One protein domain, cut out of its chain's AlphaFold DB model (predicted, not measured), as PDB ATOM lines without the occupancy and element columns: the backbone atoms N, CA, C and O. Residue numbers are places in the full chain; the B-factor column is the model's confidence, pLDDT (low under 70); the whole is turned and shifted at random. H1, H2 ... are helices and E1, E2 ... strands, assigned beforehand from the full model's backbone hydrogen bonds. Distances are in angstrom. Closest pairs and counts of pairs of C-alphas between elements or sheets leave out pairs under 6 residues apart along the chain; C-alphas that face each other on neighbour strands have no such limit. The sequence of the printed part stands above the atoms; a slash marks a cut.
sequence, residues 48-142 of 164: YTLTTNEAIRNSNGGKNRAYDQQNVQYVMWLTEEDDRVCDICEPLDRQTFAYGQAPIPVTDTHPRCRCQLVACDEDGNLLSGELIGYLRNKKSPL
ATOM      1  N   TYR A  48     -27.485 -46.099  12.121       88.75
ATOM      2  CA  TYR A  48     -27.425 -45.238  13.295       88.75
ATOM      3  C   TYR A  48     -27.057 -46.022  14.560       88.75
ATOM      4  O   TYR A  48     -26.123 -45.643  15.257       88.75
ATOM      5  N   THR A  49     -27.706 -47.164  14.828       86.94
ATOM      6  CA  THR A  49     -27.328 -48.024  15.966       86.94
ATOM      7  C   THR A  49     -25.868 -48.454  15.904       86.94
ATOM      8  O   THR A  49     -25.178 -48.374  16.915       86.94
ATOM      9  N   LEU A  50     -25.398 -48.902  14.739       88.69
ATOM     10  CA  LEU A  50     -24.026 -49.369  14.561       88.69
ATOM     11  C   LEU A  50     -23.020 -48.239  14.781       88.69
ATOM     12  O   LEU A  50     -22.089 -48.403  15.560       88.69
ATOM     13  N   THR A  51     -23.231 -47.081  14.156       88.62
ATOM     14  CA  THR A  51     -22.351 -45.918  14.299       88.62
ATOM     15  C   THR A  51     -22.305 -45.427  15.742       88.62
ATOM     16  O   THR A  51     -21.224 -45.155  16.255       88.62
ATOM     17  N   THR A  52     -23.451 -45.348  16.424       86.81
ATOM     18  CA  THR A  52     -23.497 -44.940  17.834       86.81
ATOM     19  C   THR A  52     -22.777 -45.949  18.725       86.81
ATOM     20  O   THR A  52     -21.942 -45.552  19.535       86.81
ATOM     21  N   ASN A  53     -23.041 -47.246  18.545       87.19
ATOM     22  CA  ASN A  53     -22.367 -48.312  19.286       87.19
ATOM     23  C   ASN A  53     -20.849 -48.257  19.105       87.19
ATOM     24  O   ASN A  53     -20.114 -48.359  20.083       87.19
ATOM     25  N   GLU A  54     -20.388 -48.070  17.870       87.12
ATOM     26  CA  GLU A  54     -18.963 -48.019  17.560       87.12
ATOM     27  C   GLU A  54     -18.297 -46.769  18.138       87.12
ATOM     28  O   GLU A  54     -17.210 -46.853  18.703       87.12
ATOM     29  N   ALA A  55     -18.970 -45.615  18.088       86.88
ATOM     30  CA  ALA A  55     -18.474 -44.393  18.713       86.88
ATOM     31  C   ALA A  55     -18.285 -44.567  20.230       86.88
ATOM     32  O   ALA A  55     -17.244 -44.185  20.771       86.88
ATOM     33  N   ILE A  56     -19.256 -45.190  20.906       85.62
ATOM     34  CA  ILE A  56     -19.181 -45.477  22.345       85.62
ATOM     35  C   ILE A  56     -18.058 -46.478  22.642       85.62
ATOM     36  O   ILE A  56     -17.245 -46.233  23.534       85.62
ATOM     37  N   ARG A  57     -17.970 -47.579  21.882       85.69
ATOM     38  CA  ARG A  57     -16.904 -48.583  22.032       85.69
ATOM     39  C   ARG A  57     -15.524 -47.972  21.849       85.69
ATOM     40  O   ARG A  57     -14.639 -48.226  22.659       85.69
ATOM     41  N   ASN A  58     -15.343 -47.142  20.826       86.75
ATOM     42  CA  ASN A  58     -14.066 -46.494  20.564       86.75
ATOM     43  C   ASN A  58     -13.702 -45.480  21.660       86.75
ATOM     44  O   ASN A  58     -12.550 -45.425  22.086       86.75
ATOM     45  N   SER A  59     -14.677 -44.713  22.159       84.31
ATOM     46  CA  SER A  59     -14.454 -43.762  23.252       84.31
ATOM     47  C   SER A  59     -14.074 -44.473  24.554       84.31
ATOM     48  O   SER A  59     -13.017 -44.183  25.118       84.31
ATOM     49  N   ASN A  60     -14.868 -45.456  24.987       82.06
ATOM     50  CA  ASN A  60     -14.590 -46.222  26.204       82.06
ATOM     51  C   ASN A  60     -13.314 -47.062  26.072       82.06
ATOM     52  O   ASN A  60     -12.503 -47.083  26.988       82.06
ATOM     53  N   GLY A  61     -13.072 -47.684  24.915       83.00
ATOM     54  CA  GLY A  61     -11.825 -48.399  24.645       83.00
ATOM     55  C   GLY A  61     -10.602 -47.478  24.650       83.00
ATOM     56  O   GLY A  61      -9.534 -47.877  25.109       83.00
ATOM     57  N   GLY A  62     -10.749 -46.233  24.185       83.75
ATOM     58  CA  GLY A  62      -9.717 -45.201  24.284       83.75
ATOM     59  C   GLY A  62      -9.391 -44.836  25.731       83.75
ATOM     60  O   GLY A  62      -8.216 -44.835  26.096       83.75
ATOM     61  N   LYS A  63     -10.418 -44.600  26.558       80.00
ATOM     62  CA  LYS A  63     -10.251 -44.360  28.000       80.00
ATOM     63  C   LYS A  63      -9.597 -45.549  28.697       80.00
ATOM     64  O   LYS A  63      -8.624 -45.366  29.414       80.00
ATOM     65  N   ASN A  64     -10.055 -46.767  28.407       81.19
ATOM     66  CA  ASN A  64      -9.522 -47.977  29.024       81.19
ATOM     67  C   ASN A  64      -8.027 -48.162  28.724       81.19
ATOM     68  O   ASN A  64      -7.246 -48.423  29.627       81.19
ATOM     69  N   ARG A  65      -7.596 -47.922  27.475       83.25
ATOM     70  CA  ARG A  65      -6.162 -47.925  27.122       83.25
ATOM     71  C   ARG A  65      -5.363 -46.844  27.855       83.25
ATOM     72  O   ARG A  65      -4.203 -47.068  28.175       83.25
ATOM     73  N   ALA A  66      -5.951 -45.673  28.091       81.19
ATOM     74  CA  ALA A  66      -5.297 -44.620  28.866       81.19
ATOM     75  C   ALA A  66      -5.174 -45.004  30.351       81.19
ATOM     76  O   ALA A  66      -4.141 -44.741  30.961       81.19
ATOM     77  N   TYR A  67      -6.187 -45.669  30.912       81.50
ATOM     78  CA  TYR A  67      -6.163 -46.197  32.279       81.50
ATOM     79  C   TYR A  67      -5.115 -47.298  32.457       81.50
ATOM     80  O   TYR A  67      -4.405 -47.289  33.461       81.50
ATOM     81  N   ASP A  68      -4.939 -48.154  31.446       80.81
ATOM     82  CA  ASP A  68      -3.859 -49.146  31.384       80.81
ATOM     83  C   ASP A  68      -2.476 -48.492  31.531       80.81
ATOM     84  O   ASP A  68      -1.660 -48.886  32.361       80.81
ATOM     85  N   GLN A  69      -2.234 -47.417  30.773       80.06
ATOM     86  CA  GLN A  69      -0.969 -46.671  30.803       80.06
ATOM     87  C   GLN A  69      -0.738 -45.929  32.127       80.06
ATOM     88  O   GLN A  69       0.407 -45.699  32.510       80.06
ATOM     89  N   GLN A  70      -1.814 -45.536  32.810       78.25
ATOM     90  CA  GLN A  70      -1.778 -44.843  34.101       78.25
ATOM     91  C   GLN A  70      -1.794 -45.807  35.298       78.25
ATOM     92  O   GLN A  70      -1.755 -45.350  36.439       78.25
ATOM     93  N   ASN A  71      -1.817 -47.123  35.047       78.06
ATOM     94  CA  ASN A  71      -1.858 -48.184  36.054       78.06
ATOM     95  C   ASN A  71      -3.012 -48.025  37.066       78.06
ATOM     96  O   ASN A  71      -2.851 -48.251  38.270       78.06
ATOM     97  N   VAL A  72      -4.176 -47.601  36.570       80.31
ATOM     98  CA  VAL A  72      -5.394 -47.434  37.371       80.31
ATOM     99  C   VAL A  72      -5.865 -48.801  37.874       80.31
ATOM    100  O   VAL A  72      -6.026 -49.729  37.090       80.31
ATOM    101  N   GLN A  73      -6.109 -48.916  39.180       79.88
ATOM    102  CA  GLN A  73      -6.544 -50.173  39.803       79.88
ATOM    103  C   GLN A  73      -8.070 -50.315  39.865       79.88
ATOM    104  O   GLN A  73      -8.578 -51.435  39.821       79.88
ATOM    105  N   TYR A  74      -8.803 -49.197  39.915       80.81
ATOM    106  CA  TYR A  74     -10.256 -49.187  40.071       80.81
ATOM    107  C   TYR A  74     -10.936 -48.257  39.072       80.81
ATOM    108  O   TYR A  74     -10.451 -47.177  38.729       80.81
ATOM    109  N   VAL A  75     -12.088 -48.701  38.592       84.56
ATOM    110  CA  VAL A  75     -12.952 -47.936  37.700       84.56
ATOM    111  C   VAL A  75     -14.360 -47.923  38.267       84.56
ATOM    112  O   VAL A  75     -14.841 -48.918  38.802       84.56
ATOM    113  N   MET A  76     -15.035 -46.797  38.131       83.88
ATOM    114  CA  MET A  76     -16.420 -46.622  38.523       83.88
ATOM    115  C   MET A  76     -17.291 -46.548  37.276       83.88
ATOM    116  O   MET A  76     -16.932 -45.913  36.278       83.88
ATOM    117  N   TRP A  77     -18.449 -47.196  37.331       84.06
ATOM    118  CA  TRP A  77     -19.467 -47.044  36.305       84.06
ATOM    119  C   TRP A  77     -20.284 -45.784  36.574       84.06
ATOM    120  O   TRP A  77     -20.841 -45.610  37.656       84.06
ATOM    121  N   LEU A  78     -20.352 -44.894  35.589       80.88
ATOM    122  CA  LEU A  78     -21.096 -43.650  35.690       80.88
ATOM    123  C   LEU A  78     -22.189 -43.604  34.625       80.88
ATOM    124  O   LEU A  78     -21.917 -43.662  33.416       80.88
ATOM    125  N   THR A  79     -23.433 -43.482  35.074       81.12
ATOM    126  CA  THR A  79     -24.562 -43.196  34.193       81.12
ATOM    127  C   THR A  79     -24.664 -41.696  33.913       81.12
ATOM    128  O   THR A  79     -24.037 -40.861  34.559       81.12
ATOM    129  N   GLU A  80     -25.453 -41.329  32.905       71.88
ATOM    130  CA  GLU A  80     -25.714 -39.919  32.593       71.88
ATOM    131  C   GLU A  80     -26.708 -39.274  33.586       71.88
ATOM    132  O   GLU A  80     -27.019 -38.100  33.425       71.88
ATOM    133  N   GLU A  81     -27.201 -40.027  34.588       67.62
ATOM    134  CA  GLU A  81     -28.210 -39.603  35.582       67.62
ATOM    135  C   GLU A  81     -29.442 -38.903  34.941       67.62
ATOM    136  O   GLU A  81     -30.041 -38.002  35.517       67.62
ATOM    137  N   ASP A  82     -29.800 -39.298  33.714       68.62
ATOM    138  CA  ASP A  82     -30.914 -38.769  32.907       68.62
ATOM    139  C   ASP A  82     -32.177 -39.639  33.088       68.62
ATOM    140  O   ASP A  82     -32.070 -40.827  33.391       68.62
ATOM    141  N   ASP A  83     -33.370 -39.122  32.766       60.75
ATOM    142  CA  ASP A  83     -34.670 -39.840  32.835       60.75
ATOM    143  C   ASP A  83     -34.744 -41.077  31.906       60.75
ATOM    144  O   ASP A  83     -35.761 -41.760  31.786       60.75
ATOM    145  N   ARG A  84     -33.666 -41.337  31.168       67.00
ATOM    146  CA  ARG A  84     -33.495 -42.402  30.178       67.00
ATOM    147  C   ARG A  84     -32.441 -43.426  30.598       67.00
ATOM    148  O   ARG A  84     -31.956 -44.173  29.740       67.00
ATOM    149  N   VAL A  85     -32.008 -43.418  31.857       72.12
ATOM    150  CA  VAL A  85     -31.232 -44.533  32.406       72.12
ATOM    151  C   VAL A  85     -32.136 -45.766  32.403       72.12
ATOM    152  O   VAL A  85     -33.304 -45.697  32.762       72.12
ATOM    153  N   CYS A  86     -31.622 -46.877  31.881       77.75
ATOM    154  CA  CYS A  86     -32.365 -48.128  31.834       77.75
ATOM    155  C   CYS A  86     -32.165 -48.927  33.123       77.75
ATOM    156  O   CYS A  86     -31.119 -48.814  33.764       77.75
ATOM    157  N   ASP A  87     -33.097 -49.834  33.397       79.56
ATOM    158  CA  ASP A  87     -33.104 -50.720  34.570       79.56
ATOM    159  C   ASP A  87     -31.833 -51.593  34.704       79.56
ATOM    160  O   ASP A  87     -31.553 -52.139  35.765       79.56
ATOM    161  N   ILE A  88     -31.051 -51.747  33.623       80.06
ATOM    162  CA  ILE A  88     -29.761 -52.464  33.622       80.06
ATOM    163  C   ILE A  88     -28.624 -51.558  34.114       80.06
ATOM    164  O   ILE A  88     -27.725 -52.013  34.815       80.06
ATOM    165  N   CYS A  89     -28.631 -50.287  33.710       80.75
ATOM    166  CA  CYS A  89     -27.553 -49.345  34.009       80.75
ATOM    167  C   CYS A  89     -27.750 -48.627  35.343       80.75
ATOM    168  O   CYS A  89     -26.757 -48.248  35.953       80.75
ATOM    169  N   GLU A  90     -28.996 -48.446  35.781       80.06
ATOM    170  CA  GLU A  90     -29.346 -47.833  37.063       80.06
ATOM    171  C   GLU A  90     -28.670 -48.509  38.271       80.06
ATOM    172  O   GLU A  90     -28.004 -47.805  39.027       80.06
ATOM    173  N   PRO A  91     -28.723 -49.848  38.451       82.88
ATOM    174  CA  PRO A  91     -28.087 -50.491  39.605       82.88
ATOM    175  C   PRO A  91     -26.555 -50.466  39.556       82.88
ATOM    176  O   PRO A  91     -25.912 -50.680  40.579       82.88
ATOM    177  N   LEU A  92     -25.971 -50.235  38.377       81.56
ATOM    178  CA  LEU A  92     -24.524 -50.134  38.193       81.56
ATOM    179  C   LEU A  92     -24.013 -48.712  38.453       81.56
ATOM    180  O   LEU A  92     -22.803 -48.501  38.490       81.56
ATOM    181  N   ASP A  93     -24.901 -47.725  38.600       81.56
ATOM    182  CA  ASP A  93     -24.493 -46.339  38.795       81.56
ATOM    183  C   ASP A  93     -23.657 -46.174  40.069       81.56
ATOM    184  O   ASP A  93     -24.038 -46.603  41.158       81.56
ATOM    185  N   ARG A  94     -22.488 -45.543  39.914       80.00
ATOM    186  CA  ARG A  94     -21.491 -45.287  40.966       80.00
ATOM    187  C   ARG A  94     -20.899 -46.540  41.609       80.00
ATOM    188  O   ARG A  94     -20.222 -46.440  42.632       80.00
ATOM    189  N   GLN A  95     -21.097 -47.710  41.011       82.44
ATOM    190  CA  GLN A  95     -20.457 -48.924  41.485       82.44
ATOM    191  C   GLN A  95     -18.986 -48.946  41.057       82.44
ATOM    192  O   GLN A  95     -18.655 -48.701  39.893       82.44
ATOM    193  N   THR A  96     -18.105 -49.232  42.014       82.81
ATOM    194  CA  THR A  96     -16.669 -49.395  41.789       82.81
ATOM    195  C   THR A  96     -16.343 -50.847  41.456       82.81
ATOM    196  O   THR A  96     -16.884 -51.793  42.031       82.81
ATOM    197  N   PHE A  97     -15.443 -51.025  40.499       83.44
ATOM    198  CA  PHE A  97     -14.981 -52.314  40.013       83.44
ATOM    199  C   PHE A  97     -13.460 -52.300  39.920       83.44
ATOM    200  O   PHE A  97     -12.851 -51.279  39.595       83.44
ATOM    201  N   ALA A  98     -12.837 -53.455  40.151       82.50
ATOM    202  CA  ALA A  98     -11.430 -53.632  39.827       82.50
ATOM    203  C   ALA A  98     -11.221 -53.500  38.310       82.50
ATOM    204  O   ALA A  98     -12.046 -53.956  37.503       82.50
ATOM    205  N   TYR A  99     -10.110 -52.886  37.916       78.31
ATOM    206  CA  TYR A  99      -9.736 -52.739  36.516       78.31
ATOM    207  C   TYR A  99      -9.680 -54.117  35.827       78.31
ATOM    208  O   TYR A  99      -9.076 -55.065  36.325       78.31
ATOM    209  N   GLY A 100     -10.382 -54.250  34.698       76.56
ATOM    210  CA  GLY A 100     -10.531 -55.512  33.958       76.56
ATOM    211  C   GLY A 100     -11.689 -56.423  34.399       76.56
ATOM    212  O   GLY A 100     -11.987 -57.375  33.685       76.56
ATOM    213  N   GLN A 101     -12.365 -56.135  35.518       80.12
ATOM    214  CA  GLN A 101     -13.583 -56.846  35.953       80.12
ATOM    215  C   GLN A 101     -14.869 -56.039  35.713       80.12
ATOM    216  O   GLN A 101     -15.970 -56.554  35.888       80.12
ATOM    217  N   ALA A 102     -14.740 -54.767  35.331       80.56
ATOM    218  CA  ALA A 102     -15.877 -53.892  35.091       80.56
ATOM    219  C   ALA A 102     -16.631 -54.271  33.804       80.56
ATOM    220  O   ALA A 102     -15.987 -54.579  32.795       80.56
ATOM    221  N   PRO A 103     -17.973 -54.180  33.795       80.12
ATOM    222  CA  PRO A 103     -18.745 -54.337  32.568       80.12
ATOM    223  C   PRO A 103     -18.369 -53.246  31.559       80.12
ATOM    224  O   PRO A 103     -18.124 -52.094  31.925       80.12
ATOM    225  N   ILE A 104     -18.343 -53.590  30.272       80.25
ATOM    226  CA  ILE A 104     -18.014 -52.665  29.186       80.25
ATOM    227  C   ILE A 104     -19.314 -52.156  28.547       80.25
ATOM    228  O   ILE A 104     -20.099 -52.958  28.019       80.25
ATOM    229  N   PRO A 105     -19.548 -50.827  28.503       81.25
ATOM    230  CA  PRO A 105     -20.717 -50.261  27.837       81.25
ATOM    231  C   PRO A 105     -20.849 -50.756  26.392       81.25
ATOM    232  O   PRO A 105     -19.861 -50.813  25.660       81.25
ATOM    233  N   VAL A 106     -22.077 -51.078  25.963       79.88
ATOM    234  CA  VAL A 106     -22.429 -51.629  24.630       79.88
ATOM    235  C   VAL A 106     -22.054 -53.097  24.416       79.88
ATOM    236  O   VAL A 106     -22.723 -53.767  23.627       79.88
ATOM    237  N   THR A 107     -21.015 -53.612  25.069       79.38
ATOM    238  CA  THR A 107     -20.627 -55.027  24.947       79.38
ATOM    239  C   THR A 107     -21.396 -55.895  25.934       79.38
ATOM    240  O   THR A 107     -22.025 -56.857  25.504       79.38
ATOM    241  N   ASP A 108     -21.417 -55.505  27.209       79.12
ATOM    242  CA  ASP A 108     -21.982 -56.328  28.291       79.12
ATOM    243  C   ASP A 108     -23.362 -55.850  28.759       79.12
ATOM    244  O   ASP A 108     -24.008 -56.498  29.575       79.12
ATOM    245  N   THR A 109     -23.828 -54.708  28.243       81.75
ATOM    246  CA  THR A 109     -25.114 -54.109  28.622       81.75
ATOM    247  C   THR A 109     -26.108 -54.116  27.465       81.75
ATOM    248  O   THR A 109     -26.751 -55.126  27.186       81.75
ATOM    249  N   HIS A 110     -26.263 -52.988  26.772       80.69
ATOM    250  CA  HIS A 110     -27.254 -52.813  25.720       80.69
ATOM    251  C   HIS A 110     -26.743 -51.922  24.577       80.69
ATOM    252  O   HIS A 110     -25.866 -51.072  24.772       80.69
ATOM    253  N   PRO A 111     -27.313 -52.053  23.364       79.25
ATOM    254  CA  PRO A 111     -27.044 -51.125  22.273       79.25
ATOM    255  C   PRO A 111     -27.361 -49.681  22.675       79.25
ATOM    256  O   PRO A 111     -28.342 -49.419  23.371       79.25
ATOM    257  N   ARG A 112     -26.554 -48.734  22.191       78.19
ATOM    258  CA  ARG A 112     -26.654 -47.291  22.462       78.19
ATOM    259  C   ARG A 112     -26.528 -46.930  23.951       78.19
ATOM    260  O   ARG A 112     -27.066 -45.914  24.382       78.19
ATOM    261  N   CYS A 113     -25.823 -47.748  24.731       82.25
ATOM    262  CA  CYS A 113     -25.483 -47.449  26.120       82.25
ATOM    263  C   CYS A 113     -24.645 -46.169  26.214       82.25
ATOM    264  O   CYS A 113     -23.542 -46.111  25.687       82.25
ATOM    265  N   ARG A 114     -25.160 -45.137  26.888       77.12
ATOM    266  CA  ARG A 114     -24.478 -43.836  27.037       77.12
ATOM    267  C   ARG A 114     -23.551 -43.765  28.254       77.12
ATOM    268  O   ARG A 114     -22.854 -42.772  28.430       77.12
ATOM    269  N   CYS A 115     -23.550 -44.809  29.076       83.25
ATOM    270  CA  CYS A 115     -22.753 -44.896  30.293       83.25
ATOM    271  C   CYS A 115     -21.253 -44.930  29.987       83.25
ATOM    272  O   CYS A 115     -20.821 -45.363  28.909       83.25
ATOM    273  N   GLN A 116     -20.465 -44.479  30.956       81.81
ATOM    274  CA  GLN A 116     -19.018 -44.373  30.834       81.81
ATOM    275  C   GLN A 116     -18.335 -45.029  32.026       81.81
ATOM    276  O   GLN A 116     -18.829 -44.970  33.148       81.81
ATOM    277  N   LEU A 117     -17.167 -45.611  31.767       82.19
ATOM    278  CA  LEU A 117     -16.241 -46.005  32.819       82.19
ATOM    279  C   LEU A 117     -15.312 -44.830  33.106       82.19
ATOM    280  O   LEU A 117     -14.769 -44.224  32.174       82.19
ATOM    281  N   VAL A 118     -15.161 -44.509  34.385       82.62
ATOM    282  CA  VAL A 118     -14.298 -43.431  34.874       82.62
ATOM    283  C   VAL A 118     -13.329 -43.993  35.903       82.62
ATOM    284  O   VAL A 118     -13.701 -44.836  36.709       82.62
ATOM    285  N   ALA A 119     -12.075 -43.557  35.874       81.56
ATOM    286  CA  ALA A 119     -11.085 -44.004  36.847       81.56
ATOM    287  C   ALA A 119     -11.378 -43.434  38.246       81.56
ATOM    288  O   ALA A 119     -11.619 -42.228  38.398       81.56
ATOM    289  N   CYS A 120     -11.323 -44.294  39.260       79.38
ATOM    290  CA  CYS A 120     -11.531 -43.931  40.660       79.38
ATOM    291  C   CYS A 120     -10.458 -44.552  41.567       79.38
ATOM    292  O   CYS A 120      -9.700 -45.427  41.145       79.38
ATOM    293  N   ASP A 121     -10.379 -44.075  42.807       77.38
ATOM    294  CA  ASP A 121      -9.633 -44.741  43.877       77.38
ATOM    295  C   ASP A 121     -10.478 -45.835  44.569       77.38
ATOM    296  O   ASP A 121     -11.623 -46.098  44.183       77.38
ATOM    297  N   GLU A 122      -9.890 -46.495  45.573       72.94
ATOM    298  CA  GLU A 122     -10.544 -47.530  46.396       72.94
ATOM    299  C   GLU A 122     -11.774 -47.009  47.148       72.94
ATOM    300  O   GLU A 122     -12.727 -47.757  47.370       72.94
ATOM    301  N   ASP A 123     -11.775 -45.720  47.479       67.50
ATOM    302  CA  ASP A 123     -12.837 -45.042  48.221       67.50
ATOM    303  C   ASP A 123     -13.937 -44.477  47.297       67.50
ATOM    304  O   ASP A 123     -14.917 -43.895  47.768       67.50
ATOM    305  N   GLY A 124     -13.805 -44.652  45.975       65.31
ATOM    306  CA  GLY A 124     -14.760 -44.174  44.972       65.31
ATOM    307  C   GLY A 124     -14.610 -42.694  44.598       65.31
ATOM    308  O   GLY A 124     -15.478 -42.141  43.914       65.31
ATOM    309  N   ASN A 125     -13.518 -42.033  44.985       72.81
ATOM    310  CA  ASN A 125     -13.211 -40.686  44.522       72.81
ATOM    311  C   ASN A 125     -12.675 -40.722  43.089       72.81
ATOM    312  O   ASN A 125     -11.786 -41.497  42.731       72.81
ATOM    313  N   LEU A 126     -13.205 -39.830  42.257       72.75
ATOM    314  CA  LEU A 126     -12.757 -39.648  40.881       72.75
ATOM    315  C   LEU A 126     -11.320 -39.125  40.848       72.75
ATOM    316  O   LEU A 126     -10.989 -38.150  41.531       72.75
ATOM    317  N   LEU A 127     -10.487 -39.705  39.982       72.88
ATOM    318  CA  LEU A 127      -9.157 -39.154  39.727       72.88
ATOM    319  C   LEU A 127      -9.276 -37.758  39.087       72.88
ATOM    320  O   LEU A 127     -10.218 -37.461  38.349       72.88
ATOM    321  N   SER A 128      -8.307 -36.882  39.363       56.19
ATOM    322  CA  SER A 128      -8.354 -35.437  39.060       56.19
ATOM    323  C   SER A 128      -8.669 -35.079  37.597       56.19
ATOM    324  O   SER A 128      -9.252 -34.024  37.342       56.19
ATOM    325  N   GLY A 129      -8.342 -35.953  36.639       60.91
ATOM    326  CA  GLY A 129      -8.686 -35.788  35.221       60.91
ATOM    327  C   GLY A 129     -10.161 -36.054  34.880       60.91
ATOM    328  O   GLY A 129     -10.700 -35.432  33.967       60.91
ATOM    329  N   GLU A 130     -10.838 -36.919  35.636       59.94
ATOM    330  CA  GLU A 130     -12.234 -37.323  35.400       59.94
ATOM    331  C   GLU A 130     -13.242 -36.367  36.063       59.94
ATOM    332  O   GLU A 130     -14.383 -36.230  35.609       59.94
ATOM    333  N   LEU A 131     -12.805 -35.617  37.084       52.69
ATOM    334  CA  LEU A 131     -13.629 -34.631  37.792       52.69
ATOM    335  C   LEU A 131     -14.156 -33.525  36.857       52.69
ATOM    336  O   LEU A 131     -15.292 -33.075  36.998       52.69
ATOM    337  N   ILE A 132     -13.363 -33.113  35.859       48.09
ATOM    338  CA  ILE A 132     -13.748 -32.079  34.879       48.09
ATOM    339  C   ILE A 132     -14.879 -32.578  33.965       48.09
ATOM    340  O   ILE A 132     -15.791 -31.816  33.635       48.09
ATOM    341  N   GLY A 133     -14.849 -33.858  33.576       50.28
ATOM    342  CA  GLY A 133     -15.909 -34.486  32.784       50.28
ATOM    343  C   GLY A 133     -17.213 -34.614  33.571       50.28
ATOM    344  O   GLY A 133     -18.272 -34.231  33.071       50.28
ATOM    345  N   TYR A 134     -17.117 -35.058  34.828       53.38
ATOM    346  CA  TYR A 134     -18.251 -35.176  35.749       53.38
ATOM    347  C   TYR A 134     -18.933 -33.824  36.023       53.38
ATOM    348  O   TYR A 134     -20.152 -33.693  35.894       53.38
ATOM    349  N   LEU A 135     -18.152 -32.781  36.329       48.81
ATOM    350  CA  LEU A 135     -18.674 -31.436  36.603       48.81
ATOM    351  C   LEU A 135     -19.302 -30.775  35.371       48.81
ATOM    352  O   LEU A 135     -20.254 -30.011  35.507       48.81
ATOM    353  N   ARG A 136     -18.813 -31.079  34.163       48.91
ATOM    354  CA  ARG A 136     -19.419 -30.587  32.916       48.91
ATOM    355  C   ARG A 136     -20.774 -31.243  32.632       48.91
ATOM    356  O   ARG A 136     -21.601 -30.624  31.962       48.91
ATOM    357  N   ASN A 137     -20.996 -32.458  33.138       46.22
ATOM    358  CA  ASN A 137     -22.260 -33.178  32.988       46.22
ATOM    359  C   ASN A 137     -23.299 -32.767  34.049       46.22
ATOM    360  O   ASN A 137     -24.492 -32.695  33.753       46.22
ATOM    361  N   LYS A 138     -22.867 -32.371  35.257       43.38
ATOM    362  CA  LYS A 138     -23.758 -31.746  36.247       43.38
ATOM    363  C   LYS A 138     -24.136 -30.317  35.847       43.38
ATOM    364  O   LYS A 138     -23.495 -29.344  36.236       43.38
ATOM    365  N   LYS A 139     -25.269 -30.159  35.157       38.69
ATOM    366  CA  LYS A 139     -26.014 -28.887  35.127       38.69
ATOM    367  C   LYS A 139     -26.708 -28.631  36.477       38.69
ATOM    368  O   LYS A 139     -27.928 -28.643  36.561       38.69
ATOM    369  N   SER A 140     -25.958 -28.389  37.549       33.91
ATOM    370  CA  SER A 140     -26.479 -27.697  38.739       33.91
ATOM    371  C   SER A 140     -25.336 -27.031  39.517       33.91
ATOM    372  O   SER A 140     -24.216 -27.545  39.521       33.91
ATOM    373  N   PRO A 141     -25.565 -25.848  40.124       35.44
ATOM    374  CA  PRO A 141     -24.489 -25.007  40.624       35.44
ATOM    375  C   PRO A 141     -24.015 -25.527  41.984       35.44
ATOM    376  O   PRO A 141     -24.516 -25.102  43.024       35.44
ATOM    377  N   LEU A 142     -23.036 -26.433  42.009       39.75
ATOM    378  CA  LEU A 142     -22.295 -26.678  43.246       39.75
ATOM    379  C   LEU A 142     -21.312 -25.525  43.465       39.75
ATOM    380  O   LEU A 142     -20.298 -25.394  42.780       39.75
TER     381      LEU A 142
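This is residues 48 to 142 of the 164 residues of the protein "Phage Mu protein F like protein" of Lactobacillus hokkaidonensis JCM 18461 (UniProt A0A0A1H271). One long helix, H1, lies along the edge strand E3 of a small three-stranded sheet, and a short helix, H2, only grazes that sheet near the end of the printed part. Two long stretches with no named element, residues 79 to 95 and 99 to 115, join the strands, and under half of the residues are in named elements: 42 of 95. The 95 printed residues hold two named helices and three named strands in the order H1 E1 E2 E3 H2; the sheet runs E2 E1 E3, antiparallel throughout, and the class is mixed, helices and strands. The whole is compact, with a radius of gyration of the C-alphas of 13.0 A, and spans 34 by 33 by 21 A.

H1, residues 48 to 69, is on the sheet of E1, residues 74 to 78, E2, residues 96 to 98, and E3, residues 116 to 120. Its residues 56 to 67 come within 10 A of the sheet, C-alpha to C-alpha. H1 lies over E3 at a height over the sheet of 8.8 A, on a local plane that rests on just 6 C-alphas, and runs along the strands, at 1 degrees to E3 on the local plane. The closest C-alphas of H1 and E3 are those of Asn 60 and Gln 116, 6.7 A apart. The inner strand E1 and the edge strand E3 are antiparallel at 141 degrees, with N 76 and O 118 at 2.8 A and N 116 and O 78 at 3.0 A, within hydrogen-bond range. E1 and the other edge strand, E2, form a hairpin, antiparallel at 142 degrees, with N 97 and O 75 at 2.8 A. H2, residues 131 to 137, only grazes the sheet with its residues 131 to 134; it is near E3 and apart from H1. In H1 and H2 every O i to N i+4 pair is within hydrogen-bond range.

H1 begins at C-alpha 48, (-27.425, -45.238, 13.295), and is 31.8 A long. E1 measures 12.9 A, E2 7.0 A and E3 12.4 A from first to last C-alpha; E3 begins at C-alpha 116, (-19.018, -44.373, 30.834). H2 is 10.0 A long and ends at C-alpha 137, (-22.260, -33.178, 32.988).

The two C-alphas farthest apart are those of Tyr 48 and Asp 123, at 37.9 A. The printed part has no cut. The links E1 to E2 and E2 to E3 are long, with 17 residues each; H1 to E1 is tight, and E3 to H2 is short. The mean pLDDT of the printed part is 74.9; residues 81 to 84, 123 to 124 and 128 to 142 are under 70, and H2 has a mean of 50.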